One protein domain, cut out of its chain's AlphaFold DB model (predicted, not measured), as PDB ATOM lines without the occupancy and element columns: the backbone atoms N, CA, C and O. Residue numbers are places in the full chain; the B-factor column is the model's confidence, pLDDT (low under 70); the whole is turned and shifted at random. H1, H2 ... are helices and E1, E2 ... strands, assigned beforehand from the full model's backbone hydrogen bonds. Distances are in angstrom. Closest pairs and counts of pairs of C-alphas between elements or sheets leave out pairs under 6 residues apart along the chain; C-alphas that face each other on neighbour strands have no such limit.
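This is residues 12 to 106 of the 114 residues of an uncharacterized protein of Lachnospiraceae bacterium 2_1_58FAA (UniProt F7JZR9). A small three-stranded sheet, E1, E2 and E3, lies near the middle, with the two long helices H3 and H1, packed on each other, towards one end and a long loop, residues 75 to 94, reaching out towards the other. The short helices H2 and H4 just graze the sheet, and residues 48 to 54, in the link before H3 and at its beginning, stick out. The 95 printed residues hold four named helices and three named strands in the order H1 E1 H2 H3 E2 E3 H4; the class is mixed, helices and strands. The sheet has the order E1 E2 E3 and is mixed. The whole is only just compact, close to loose, with a radius of gyration of the C-alphas of 14.7 A and spans of 44 by 36 by 28 A.

H1, residues 12 to 25, begins at C-alpha 12 at (483.083, 290.759, 384.540) and is 19.8 A long from first to last C-alpha. E1 is residues 32 to 34 and H2 residues 39 to 43. H3, residues 53 to 67, is 20.8 A long and ends at C-alpha 67 at (481.909, 292.801, 371.278). E2, residues 71 to 74, measures 9.4 A, and E3, residues 95 to 98, measures 9.6 A. H4, residues 99 to 105, is 10.0 A long and ends at C-alpha 105 at (487.768, 296.039, 359.274).

H3 is the hub, touching three helices. H1 touches it, the closest C-alphas being those of Leu 16 and Ile 65, 5.5 A apart; they run the same way at a shallow tilt of 32 degrees, only just short of steep. H2 touches residues 59 to 63 of H3, with the C-alphas of Met 43 and Gln 63 closest at 6.1 A. H3 and H4 only just touch, with 3 pairs of C-alphas within 8 A, the closest those of Arg 67 and Val 99 at 6.8 A. E1 and E2 are parallel, with N 33 and O 71 2.9 A apart, within hydrogen-bond range. E1, H2, H3 and E2 form a strand-helix-strand unit, two parallel neighbour strands with helices between them, with a right-handed crossover. E2 and E3 are an antiparallel hairpin, with N 97 and O 72 2.8 A apart, within hydrogen-bond range. H1 and H4 are apart. In H1, H2, H3 and H4 every O i to N i+4 pair is within hydrogen-bond range.

The two C-alphas farthest apart, those of Phe 51 and Thr 85, are 45.2 A apart. The printed part has no cut. The link from E2 to E3, 20 residues, is long. The mean pLDDT of the printed part is 92.0, and no printed residue is under 70.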
ATOM      1  N   LEU A  12     483.324 291.345 385.861       89.12
ATOM      2  CA  LEU A  12     483.083 290.759 384.540       89.12
ATOM      3  C   LEU A  12     481.744 290.034 384.415       89.12
ATOM      4  O   LEU A  12     481.039 290.251 383.436       89.12
ATOM      5  N   GLU A  13     481.389 289.191 385.382       87.88
ATOM      6  CA  GLU A  13     480.143 288.416 385.302       87.88
ATOM      7  C   GLU A  13     478.920 289.345 385.349       87.88
ATOM      8  O   GLU A  13     478.083 289.306 384.452       87.88
ATOM      9  N   SER A  14     478.874 290.279 386.304       89.44
ATOM     10  CA  SER A  14     477.761 291.231 386.424       89.44
ATOM     11  C   SER A  14     477.665 292.212 385.252       89.44
ATOM     12  O   SER A  14     476.565 292.586 384.852       89.44
ATOM     13  N   VAL A  15     478.800 292.645 384.693       91.00
ATOM     14  CA  VAL A  15     478.818 293.529 383.517       91.00
ATOM     15  C   VAL A  15     478.346 292.782 382.275       91.00
ATOM     16  O   VAL A  15     477.591 293.353 381.493       91.00
ATOM     17  N   LEU A  16     478.741 291.518 382.100       90.62
ATOM     18  CA  LEU A  16     478.261 290.698 380.991       90.62
ATOM     19  C   LEU A  16     476.740 290.526 381.051       90.62
ATOM     20  O   LEU A  16     476.072 290.744 380.042       90.62
ATOM     21  N   ASP A  17     476.194 290.200 382.223       90.62
ATOM     22  CA  ASP A  17     474.748 290.051 382.408       90.62
ATOM     23  C   ASP A  17     473.996 291.348 382.087       90.62
ATOM     24  O   ASP A  17     473.014 291.329 381.344       90.62
ATOM     25  N   LEU A  18     474.501 292.489 382.567       90.38
ATOM     26  CA  LEU A  18     473.905 293.796 382.303       90.38
ATOM     27  C   LEU A  18     473.935 294.162 380.813       90.38
ATOM     28  O   LEU A  18     472.945 294.654 380.275       90.38
ATOM     29  N   VAL A  19     475.065 293.938 380.138       90.19
ATOM     30  CA  VAL A  19     475.194 294.232 378.705       90.19
ATOM     31  C   VAL A  19     474.253 293.345 377.892       90.19
ATOM     32  O   VAL A  19     473.547 293.863 377.028       90.19
ATOM     33  N   ASN A  20     474.162 292.051 378.221       89.31
ATOM     34  CA  ASN A  20     473.209 291.132 377.595       89.31
ATOM     35  C   ASN A  20     471.760 291.618 377.788       89.31
ATOM     36  O   ASN A  20     470.986 291.664 376.833       89.31
ATOM     37  N   GLU A  21     471.386 292.002 379.013       91.62
ATOM     38  CA  GLU A  21     470.036 292.482 379.330       91.62
ATOM     39  C   GLU A  21     469.691 293.758 378.556       91.62
ATOM     40  O   GLU A  21     468.607 293.850 377.972       91.62
ATOM     41  N   ILE A  22     470.607 294.729 378.509       89.62
ATOM     42  CA  ILE A  22     470.398 295.989 377.789       89.62
ATOM     43  C   ILE A  22     470.277 295.725 376.292       89.62
ATOM     44  O   ILE A  22     469.370 296.264 375.660       89.62
ATOM     45  N   HIS A  23     471.151 294.889 375.735       85.62
ATOM     46  CA  HIS A  23     471.145 294.572 374.312       85.62
ATOM     47  C   HIS A  23     469.835 293.896 373.884       85.62
ATOM     48  O   HIS A  23     469.262 294.244 372.854       85.62
ATOM     49  N   LEU A  24     469.313 292.977 374.706       88.31
ATOM     50  CA  LEU A  24     468.037 292.301 374.451       88.31
ATOM     51  C   LEU A  24     466.823 293.215 374.668       88.31
ATOM     52  O   LEU A  24     465.877 293.181 373.884       88.31
ATOM     53  N   SER A  25     466.831 294.023 375.730       90.69
ATOM     54  CA  SER A  25     465.684 294.868 376.103       90.69
ATOM     55  C   SER A  25     465.591 296.142 375.264       90.69
ATOM     56  O   SER A  25     464.503 296.690 375.079       90.69
ATOM     57  N   PHE A  26     466.727 296.636 374.766       91.38
ATOM     58  CA  PHE A  26     466.848 297.916 374.075       91.38
ATOM     59  C   PHE A  26     467.814 297.826 372.878       91.38
ATOM     60  O   PHE A  26     468.856 298.482 372.892       91.38
ATOM     61  N   PRO A  27     467.465 297.086 371.811       85.38
ATOM     62  CA  PRO A  27     468.366 296.838 370.677       85.38
ATOM     63  C   PRO A  27     468.803 298.110 369.930       85.38
ATOM     64  O   PRO A  27     469.847 298.131 369.290       85.38
ATOM     65  N   GLU A  28     468.020 299.186 370.036       88.44
ATOM     66  CA  GLU A  28     468.298 300.482 369.403       88.44
ATOM     67  C   GLU A  28     469.190 301.401 370.262       88.44
ATOM     68  O   GLU A  28     469.575 302.485 369.822       88.44
ATOM     69  N   LYS A  29     469.480 301.038 371.521       87.81
ATOM     70  CA  LYS A  29     470.318 301.866 372.397       87.81
ATOM     71  C   LYS A  29     471.792 301.579 372.160       87.81
ATOM     72  O   LYS A  29     472.226 300.438 372.211       87.81
ATOM     73  N   THR A  30     472.564 302.650 372.023       91.38
ATOM     74  CA  THR A  30     474.023 302.584 371.953       91.38
ATOM     75  C   THR A  30     474.623 302.310 373.332       91.38
ATOM     76  O   THR A  30     474.411 303.084 374.270       91.38
ATOM     77  N   ILE A  31     475.417 301.250 373.449       93.38
ATOM     78  CA  ILE A  31     476.154 300.880 374.657       93.38
ATOM     79  C   ILE A  31     477.584 301.417 374.555       93.38
ATOM     80  O   ILE A  31     478.348 301.046 373.661       93.38
ATOM     81  N   TRP A  32     477.942 302.295 375.493       94.69
ATOM     82  CA  TRP A  32     479.282 302.865 375.628       94.69
ATOM     83  C   TRP A  32     480.014 302.207 376.791       94.69
ATOM     84  O   TRP A  32     479.483 302.142 377.901       94.69
ATOM     85  N   LEU A  33     481.255 301.789 376.559       94.81
ATOM     86  CA  LEU A  33     482.117 301.198 377.575       94.81
ATOM     87  C   LEU A  33     483.366 302.052 377.777       94.81
ATOM     88  O   LEU A  33     484.090 302.323 376.828       94.81
ATOM     89  N   TYR A  34     483.640 302.436 379.020       93.62
ATOM     90  CA  TYR A  34     484.858 303.152 379.397       93.62
ATOM     91  C   TYR A  34     485.780 302.192 380.133       93.62
ATOM     92  O   TYR A  34     485.386 301.635 381.156       93.62
ATOM     93  N   SER A  35     486.999 302.007 379.633       93.06
ATOM     94  CA  SER A  35     487.978 301.116 380.246       93.06
ATOM     95  C   SER A  35     489.370 301.734 380.258       93.06
ATOM     96  O   SER A  35     489.782 302.416 379.327       93.06
ATOM     97  N   GLY A  36     490.123 301.454 381.320       92.38
ATOM     98  CA  GLY A  36     491.545 301.752 381.415       92.38
ATOM     99  C   GLY A  36     492.428 300.768 380.645       92.38
ATOM    100  O   GLY A  36     493.643 300.963 380.607       92.38
ATOM    101  N   PHE A  37     491.853 299.711 380.064       93.88
ATOM    102  CA  PHE A  37     492.550 298.814 379.147       93.88
ATOM    103  C   PHE A  37     492.482 299.343 377.715       93.88
ATOM    104  O   PHE A  37     491.506 299.983 377.331       93.88
ATOM    105  N   THR A  38     493.512 299.064 376.916       95.81
ATOM    106  CA  THR A  38     493.465 299.330 375.473       95.81
ATOM    107  C   THR A  38     492.769 298.192 374.728       95.81
ATOM    108  O   THR A  38     492.740 297.052 375.203       95.81
ATOM    109  N   TRP A  39     492.261 298.474 373.530       96.19
ATOM    110  CA  TRP A  39     491.729 297.478 372.599       96.19
ATOM    111  C   TRP A  39     492.660 296.269 372.458       96.19
ATOM    112  O   TRP A  39     492.226 295.124 372.550       96.19
ATOM    113  N   GLU A  40     493.962 296.511 372.306       96.12
ATOM    114  CA  GLU A  40     494.965 295.463 372.137       96.12
ATOM    115  C   GLU A  40     495.122 294.618 373.404       96.12
ATOM    116  O   GLU A  40     495.219 293.399 373.311       96.12
ATOM    117  N   GLN A  41     495.076 295.228 374.592       94.81
ATOM    118  CA  GLN A  41     495.130 294.490 375.859       94.81
ATOM    119  C   GLN A  41     493.913 293.577 376.061       94.81
ATOM    120  O   GLN A  41     494.028 292.542 376.715       94.81
ATOM    121  N   ILE A  42     492.757 293.955 375.514       95.19
ATOM    122  CA  ILE A  42     491.505 293.199 375.626       95.19
ATOM    123  C   ILE A  42     491.452 292.083 374.575       95.19
ATOM    124  O   ILE A  42     491.175 290.924 374.894       95.19
ATOM    125  N   MET A  43     491.705 292.430 373.313       95.00
ATOM    126  CA  MET A  43     491.509 291.540 372.167       95.00
ATOM    127  C   MET A  43     492.711 290.634 371.911       95.00
ATOM    128  O   MET A  43     492.534 289.503 371.457       95.00
ATOM    129  N   TYR A  44     493.915 291.096 372.252       94.31
ATOM    130  CA  TYR A  44     495.180 290.390 372.038       94.31
ATOM    131  C   TYR A  44     496.038 290.369 373.320       94.31
ATOM    132  O   TYR A  44     497.178 290.843 373.319       94.31
ATOM    133  N   PRO A  45     495.509 289.837 374.440       92.25
ATOM    134  CA  PRO A  45     496.232 289.802 375.704       92.25
ATOM    135  C   PRO A  45     497.498 288.946 375.581       92.25
ATOM    136  O   PRO A  45     497.462 287.816 375.095       92.25
ATOM    137  N   VAL A  46     498.620 289.464 376.082       89.62
ATOM    138  CA  VAL A  46     499.850 288.678 376.220       89.62
ATOM    139  C   VAL A  46     499.669 287.713 377.388       89.62
ATOM    140  O   VAL A  46     499.548 288.136 378.538       89.62
ATOM    141  N   VAL A  47     499.651 286.415 377.093       88.62
ATOM    142  CA  VAL A  47     499.544 285.343 378.088       88.62
ATOM    143  C   VAL A  47     500.773 284.446 378.037       88.62
ATOM    144  O   VAL A  47     501.381 284.249 376.985       88.62
ATOM    145  N   THR A  48     501.162 283.914 379.189       85.38
ATOM    146  CA  THR A  48     502.204 282.891 379.286       85.38
ATOM    147  C   THR A  48     501.690 281.559 378.732       85.38
ATOM    148  O   THR A  48     500.487 281.307 378.710       85.38
ATOM    149  N   SER A  49     502.594 280.689 378.274       86.62
ATOM    150  CA  SER A  49     502.251 279.384 377.679       86.62
ATOM    151  C   SER A  49     501.775 278.333 378.697       86.62
ATOM    152  O   SER A  49     501.707 277.149 378.376       86.62
ATOM    153  N   ASP A  50     501.507 278.738 379.938       93.06
ATOM    154  CA  ASP A  50     500.941 277.887 380.976       93.06
ATOM    155  C   ASP A  50     499.442 277.669 380.740       93.06
ATOM    156  O   ASP A  50     498.715 278.569 380.315       93.06
ATOM    157  N   PHE A  51     498.968 276.464 381.043       91.50
ATOM    158  CA  PHE A  51     497.547 276.155 380.992       91.50
ATOM    159  C   PHE A  51     496.838 276.756 382.212       91.50
ATOM    160  O   PHE A  51     497.043 276.297 383.337       91.50
ATOM    161  N   ASN A  52     495.996 277.766 381.984       93.31
ATOM    162  CA  ASN A  52     495.199 278.412 383.025       93.31
ATOM    163  C   ASN A  52     493.763 278.679 382.524       93.31
ATOM    164  O   ASN A  52     493.481 279.753 381.987       93.31
ATOM    165  N   PRO A  53     492.835 277.723 382.714       91.88
ATOM    166  CA  PRO A  53     491.484 277.819 382.162       91.88
ATOM    167  C   PRO A  53     490.648 278.939 382.796       91.88
ATOM    168  O   PRO A  53     489.753 279.476 382.148       91.88
ATOM    169  N   GLU A  54     490.930 279.316 384.047       92.00
ATOM    170  CA  GLU A  54     490.241 280.422 384.714       92.00
ATOM    171  C   GLU A  54     490.620 281.760 384.072       92.00
ATOM    172  O   GLU A  54     489.741 282.537 383.699       92.00
ATOM    173  N   ARG A  55     491.920 281.997 383.849       91.81
ATOM    174  CA  ARG A  55     492.403 283.175 383.116       91.81
ATOM    175  C   ARG A  55     491.770 283.249 381.729       91.81
ATOM    176  O   ARG A  55     491.265 284.304 381.352       91.81
ATOM    177  N   ASP A  56     491.766 282.139 380.998       91.25
ATOM    178  CA  ASP A  56     491.247 282.093 379.630       91.25
ATOM    179  C   ASP A  56     489.733 282.367 379.591       91.25
ATOM    180  O   ASP A  56     489.260 283.114 378.730       91.25
ATOM    181  N   LYS A  57     488.973 281.854 380.574       93.25
ATOM    182  CA  LYS A  57     487.549 282.183 380.761       93.25
ATOM    183  C   LYS A  57     487.352 283.688 380.964       93.25
ATOM    184  O   LYS A  57     486.516 284.287 380.292       93.25
ATOM    185  N   LEU A  58     488.117 284.307 381.864       93.50
ATOM    186  CA  LEU A  58     487.990 285.737 382.175       93.50
ATOM    187  C   LEU A  58     488.359 286.627 380.978       93.50
ATOM    188  O   LEU A  58     487.687 287.625 380.719       93.50
ATOM    189  N   LEU A  59     489.400 286.262 380.223       93.56
ATOM    190  CA  LEU A  59     489.778 286.964 378.993       93.56
ATOM    191  C   LEU A  59     488.679 286.871 377.936       93.56
ATOM    192  O   LEU A  59     488.352 287.875 377.308       93.56
ATOM    193  N   LYS A  60     488.060 285.698 377.783       94.06
ATOM    194  CA  LYS A  60     486.939 285.523 376.860       94.06
ATOM    195  C   LYS A  60     485.743 286.393 377.248       94.06
ATOM    196  O   LYS A  60     485.231 287.111 376.396       94.06
ATOM    197  N   ILE A  61     485.367 286.417 378.530       94.50
ATOM    198  CA  ILE A  61     484.273 287.273 379.019       94.50
ATOM    199  C   ILE A  61     484.555 288.753 378.726       94.50
ATOM    200  O   ILE A  61     483.673 289.450 378.236       94.50
ATOM    201  N   ARG A  62     485.785 289.235 378.961       94.88
ATOM    202  CA  ARG A  62     486.169 290.618 378.613       94.88
ATOM    203  C   ARG A  62     485.911 290.935 377.147       94.88
ATOM    204  O   ARG A  62     485.339 291.976 376.839       94.88
ATOM    205  N   GLN A  63     486.343 290.049 376.258       96.00
ATOM    206  CA  GLN A  63     486.150 290.244 374.826       96.00
ATOM    207  C   GLN A  63     484.668 290.204 374.449       96.00
ATOM    208  O   GLN A  63     484.235 291.002 373.625       96.00
ATOM    209  N   ASP A  64     483.889 289.315 375.059       95.50
ATOM    210  CA  ASP A  64     482.459 289.178 374.781       95.50
ATOM    211  C   ASP A  64     481.659 290.398 375.264       95.50
ATOM    212  O   ASP A  64     480.746 290.832 374.567       95.50
ATOM    213  N   ILE A  65     482.036 291.014 376.391       95.00
ATOM    214  CA  ILE A  65     481.478 292.306 376.830       95.00
ATOM    215  C   ILE A  65     481.750 293.382 375.776       95.00
ATOM    216  O   ILE A  65     480.829 294.069 375.338       95.00
ATOM    217  N   VAL A  66     483.009 293.522 375.346       95.88
ATOM    218  CA  VAL A  66     483.395 294.561 374.381       95.88
ATOM    219  C   VAL A  66     482.702 294.361 373.041       95.88
ATOM    220  O   VAL A  66     482.202 295.330 372.488       95.88
ATOM    221  N   ARG A  67     482.597 293.122 372.544       94.94
ATOM    222  CA  ARG A  67     481.909 292.801 371.278       94.94
ATOM    223  C   ARG A  67     480.423 293.152 371.272       94.94
ATOM    224  O   ARG A  67     479.854 293.304 370.197       94.94
ATOM    225  N   GLN A  68     479.802 293.247 372.442       93.50
ATOM    226  CA  GLN A  68     478.399 293.631 372.581       93.50
ATOM    227  C   GLN A  68     478.200 295.138 372.771       93.50
ATOM    228  O   GLN A  68     477.067 295.613 372.765       93.50
ATOM    229  N   CYS A  69     479.286 295.892 372.939       94.12
ATOM    230  CA  CYS A  69     479.248 297.343 373.016       94.12
ATOM    231  C   CYS A  69     479.341 297.961 371.615       94.12
ATOM    232  O   CYS A  69     479.919 297.381 370.697       94.12
ATOM    233  N   ASP A  70     478.803 299.166 371.458       94.94
ATOM    234  CA  ASP A  70     478.892 299.921 370.205       94.94
ATOM    235  C   ASP A  70     480.139 300.809 370.179       94.94
ATOM    236  O   ASP A  70     480.794 300.944 369.144       94.94
ATOM    237  N   VAL A  71     480.476 301.395 371.333       95.75
ATOM    238  CA  VAL A  71     481.600 302.322 371.488       95.75
ATOM    239  C   VAL A  71     482.468 301.911 372.669       95.75
ATOM    240  O   VAL A  71     481.965 301.704 373.775       95.75
ATOM    241  N   LEU A  72     483.782 301.843 372.452       96.81
ATOM    242  CA  LEU A  72     484.781 301.633 373.500       96.81
ATOM    243  C   LEU A  72     485.636 302.894 373.649       96.81
ATOM    244  O   LEU A  72     486.319 303.290 372.712       96.81
ATOM    245  N   VAL A  73     485.641 303.491 374.837       95.75
ATOM    246  CA  VAL A  73     486.648 304.475 375.242       95.75
ATOM    247  C   VAL A  73     487.763 303.722 375.947       95.75
ATOM    248  O   VAL A  73     487.575 303.230 377.064       95.75
ATOM    249  N   ASP A  74     488.896 303.590 375.270       95.44
ATOM    250  CA  ASP A  74     490.011 302.765 375.714       95.44
ATOM    251  C   ASP A  74     491.166 303.590 376.296       95.44
ATOM    252  O   ASP A  74     491.313 304.782 376.024       95.44
ATOM    253  N   GLY A  75     491.993 302.944 377.119       93.25
ATOM    254  CA  GLY A  75     493.173 303.555 377.727       93.25
ATOM    255  C   GLY A  75     492.918 304.277 379.055       93.25
ATOM    256  O   GLY A  75     491.829 304.760 379.375       93.25
ATOM    257  N   ARG A  76     493.972 304.342 379.877       92.38
ATOM    258  CA  ARG A  76     493.922 304.985 381.196       92.38
ATOM    259  C   ARG A  76     493.809 306.494 381.064       92.38
ATOM    260  O   ARG A  76     494.420 307.097 380.191       92.38
ATOM    261  N   TYR A  77     493.106 307.105 382.004       90.44
ATOM    262  CA  TYR A  77     493.155 308.547 382.175       90.44
ATOM    263  C   TYR A  77     494.551 308.986 382.653       90.44
ATOM    264  O   TYR A  77     495.082 308.429 383.618       90.44
ATOM    265  N   GLU A  78     495.121 309.990 381.987       92.19
ATOM    266  CA  GLU A  78     496.425 310.587 382.283       92.19
ATOM    267  C   GLU A  78     496.226 312.087 382.575       92.19
ATOM    268  O   GLU A  78     495.779 312.841 381.715       92.19
ATOM    269  N   GLU A  79     496.512 312.536 383.805       90.81
ATOM    270  CA  GLU A  79     496.241 313.928 384.223       90.81
ATOM    271  C   GLU A  79     497.074 314.949 383.429       90.81
ATOM    272  O   GLU A  79     496.603 316.046 383.149       90.81
ATOM    273  N   ASP A  80     498.292 314.591 383.022       94.56
ATOM    274  CA  ASP A  80     499.181 315.416 382.195       94.56
ATOM    275  C   ASP A  80     498.688 315.582 380.750       94.56
ATOM    276  O   ASP A  80     499.076 316.527 380.065       94.56
ATOM    277  N   LYS A  81     497.798 314.693 380.303       90.56
ATOM    278  CA  LYS A  81     497.162 314.713 378.979       90.56
ATOM    279  C   LYS A  81     495.681 315.064 379.036       90.56
ATOM    280  O   LYS A  81     494.975 314.922 378.031       90.56
ATOM    281  N   ARG A  82     495.228 315.535 380.198       90.88
ATOM    282  CA  ARG A  82     493.864 315.976 380.432       90.88
ATOM    283  C   ARG A  82     493.488 317.077 379.453       90.88
ATOM    284  O   ARG A  82     494.129 318.124 379.393       90.88
ATOM    285  N   ASP A  83     492.373 316.872 378.774       88.31
ATOM    286  CA  ASP A  83     491.778 317.876 377.906       88.31
ATOM    287  C   ASP A  83     490.262 317.864 378.100       88.31
ATOM    288  O   ASP A  83     489.567 316.918 377.747       88.31
ATOM    289  N   VAL A  84     489.742 318.940 378.694       82.25
ATOM    290  CA  VAL A  84     488.306 319.096 378.981       82.25
ATOM    291  C   VAL A  84     487.466 319.329 377.724       82.25
ATOM    292  O   VAL A  84     486.240 319.253 377.785       82.25
ATOM    293  N   THR A  85     488.112 319.647 376.602       84.94
ATOM    294  CA  THR A  85     487.470 319.806 375.296       84.94
ATOM    295  C   THR A  85     487.488 318.514 374.486       84.94
ATOM    296  O   THR A  85     486.786 318.423 373.475       84.94
ATOM    297  N   TYR A  86     488.235 317.500 374.945       81.31
ATOM    298  CA  TYR A  86     488.306 316.212 374.280       81.31
ATOM    299  C   TYR A  86     486.978 315.486 374.433       81.31
ATOM    300  O   TYR A  86     486.484 315.197 375.524       81.31
ATOM    301  N   HIS A  87     486.310 315.297 373.304       80.75
ATOM    302  CA  HIS A  87     484.935 314.854 373.334       80.75
ATOM    303  C   HIS A  87     484.884 313.379 373.760       80.75
ATOM    304  O   HIS A  87     485.656 312.558 373.272       80.75
ATOM    305  N   TRP A  88     483.987 313.065 374.699       84.00
ATOM    306  CA  TRP A  88     483.739 311.719 375.238       84.00
ATOM    307  C   TRP A  88     484.887 311.032 375.992       84.00
ATOM    308  O   TRP A  88     484.712 309.901 376.427       84.00
ATOM    309  N   ALA A  89     486.029 311.683 376.196       86.44
ATOM    310  CA  ALA A  89     487.135 311.140 376.977       86.44
ATOM    311  C   ALA A  89     487.826 312.247 377.781       86.44
ATOM    312  O   ALA A  89     487.765 313.419 377.429       86.44
ATOM    313  N   GLY A  90     488.456 311.885 378.899       85.44
ATOM    314  CA  GLY A  90     489.050 312.866 379.814       85.44
ATOM    315  C   GLY A  90     490.492 313.236 379.472       85.44
ATOM    316  O   GLY A  90     490.995 314.245 379.964       85.44
ATOM    317  N   SER A  91     491.161 312.412 378.667       88.88
ATOM    318  CA  SER A  91     492.582 312.529 378.364       88.88
ATOM    319  C   SER A  91     492.868 312.154 376.910       88.88
ATOM    320  O   SER A  91     492.280 311.218 376.375       88.88
ATOM    321  N   THR A  92     493.790 312.876 376.275       90.81
ATOM    322  CA  THR A  92     494.080 312.778 374.830       90.81
ATOM    323  C   THR A  92     494.769 311.479 374.398       90.81
ATOM    324  O   THR A  92     494.864 311.197 373.207       90.81
ATOM    325  N   ASN A  93     495.256 310.672 375.346       91.69
ATOM    326  CA  ASN A  93     495.766 309.323 375.081       91.69
ATOM    327  C   ASN A  93     494.652 308.271 374.937       91.69
ATOM    328  O   ASN A  93     494.938 307.165 374.481       91.69
ATOM    329  N   GLN A  94     493.424 308.584 375.356       93.50
ATOM    330  CA  GLN A  94     492.294 307.668 375.252       93.50
ATOM    331  C   GLN A  94     491.731 307.694 373.834       93.50
ATOM    332  O   GLN A  94     491.647 308.761 373.228       93.50
ATOM    333  N   ARG A  95     491.316 306.543 373.299       94.62
ATOM    334  CA  ARG A  95     490.694 306.473 371.968       94.62
ATOM    335  C   ARG A  95     489.220 306.145 372.111       94.62
ATOM    336  O   ARG A  95     488.854 305.235 372.847       94.62
ATOM    337  N   VAL A  96     488.378 306.860 371.371       95.50
ATOM    338  CA  VAL A  96     486.956 306.529 371.223       95.50
ATOM    339  C   VAL A  96     486.823 305.659 369.977       95.50
ATOM    340  O   VAL A  96     487.031 306.134 368.863       95.50
ATOM    341  N   ILE A  97     486.553 304.373 370.168       96.38
ATOM    342  CA  ILE A  97     486.614 303.330 369.141       96.38
ATOM    343  C   ILE A  97     485.199 302.898 368.758       96.38
ATOM    344  O   ILE A  97     484.390 302.573 369.627       96.38
ATOM    345  N   ASP A  98     484.928 302.846 367.455       96.81
ATOM    346  CA  ASP A  98     483.741 302.211 366.881       96.81
ATOM    347  C   ASP A  98     483.963 300.696 366.862       96.81
ATOM    348  O   ASP A  98     484.759 300.180 366.069       96.81
ATOM    349  N   VAL A  99     483.308 299.976 367.776       96.19
ATOM    350  CA  VAL A  99     483.550 298.541 367.973       96.19
ATOM    351  C   VAL A  99     483.139 297.751 366.735       96.19
ATOM    352  O   VAL A  99     483.891 296.886 366.285       96.19
ATOM    353  N   LYS A 100     481.976 298.062 366.154       94.31
ATOM    354  CA  LYS A 100     481.428 297.324 365.006       94.31
ATOM    355  C   LYS A 100     482.339 297.465 363.794       94.31
ATOM    356  O   LYS A 100     482.802 296.457 363.264       94.31
ATOM    357  N   LYS A 101     482.696 298.702 363.426       95.94
ATOM    358  CA  LYS A 101     483.614 298.942 362.302       95.94
ATOM    359  C   LYS A 101     484.998 298.360 362.555       95.94
ATOM    360  O   LYS A 101     485.609 297.819 361.639       95.94
ATOM    361  N   THR A 102     485.488 298.427 363.793       96.88
ATOM    362  CA  THR A 102     486.788 297.846 364.152       96.88
ATOM    363  C   THR A 102     486.802 296.328 363.974       96.88
ATOM    364  O   THR A 102     487.771 295.780 363.443       96.88
ATOM    365  N   LEU A 103     485.732 295.638 364.384       94.75
ATOM    366  CA  LEU A 103     485.591 294.191 364.203       94.75
ATOM    367  C   LEU A 103     485.466 293.809 362.723       94.75
ATOM    368  O   LEU A 103     486.080 292.830 362.305       94.75
ATOM    369  N   GLU A 104     484.714 294.579 361.935       95.50
ATOM    370  CA  GLU A 104     484.533 294.349 360.495       95.50
ATOM    371  C   GLU A 104     485.820 294.582 359.693       95.50
ATOM    372  O   GLU A 104     486.168 293.785 358.823       95.50
ATOM    373  N   GLN A 105     486.548 295.662 359.992       95.56
ATOM    374  CA  GLN A 105     487.768 296.039 359.274       95.56
ATOM    375  C   GLN A 105     489.006 295.267 359.759       95.56
ATOM    376  O   GLN A 105     490.019 295.215 359.062       95.56
ATOM    377  N   GLY A 106     488.965 294.705 360.971       93.19
ATOM    378  CA  GLY A 106     490.112 294.052 361.608       93.19
ATOM    379  C   GLY A 106     491.214 295.022 362.057       93.19
ATOM    380  O   GLY A 106     492.322 294.596 362.373       93.19
TER     381      GLY A 106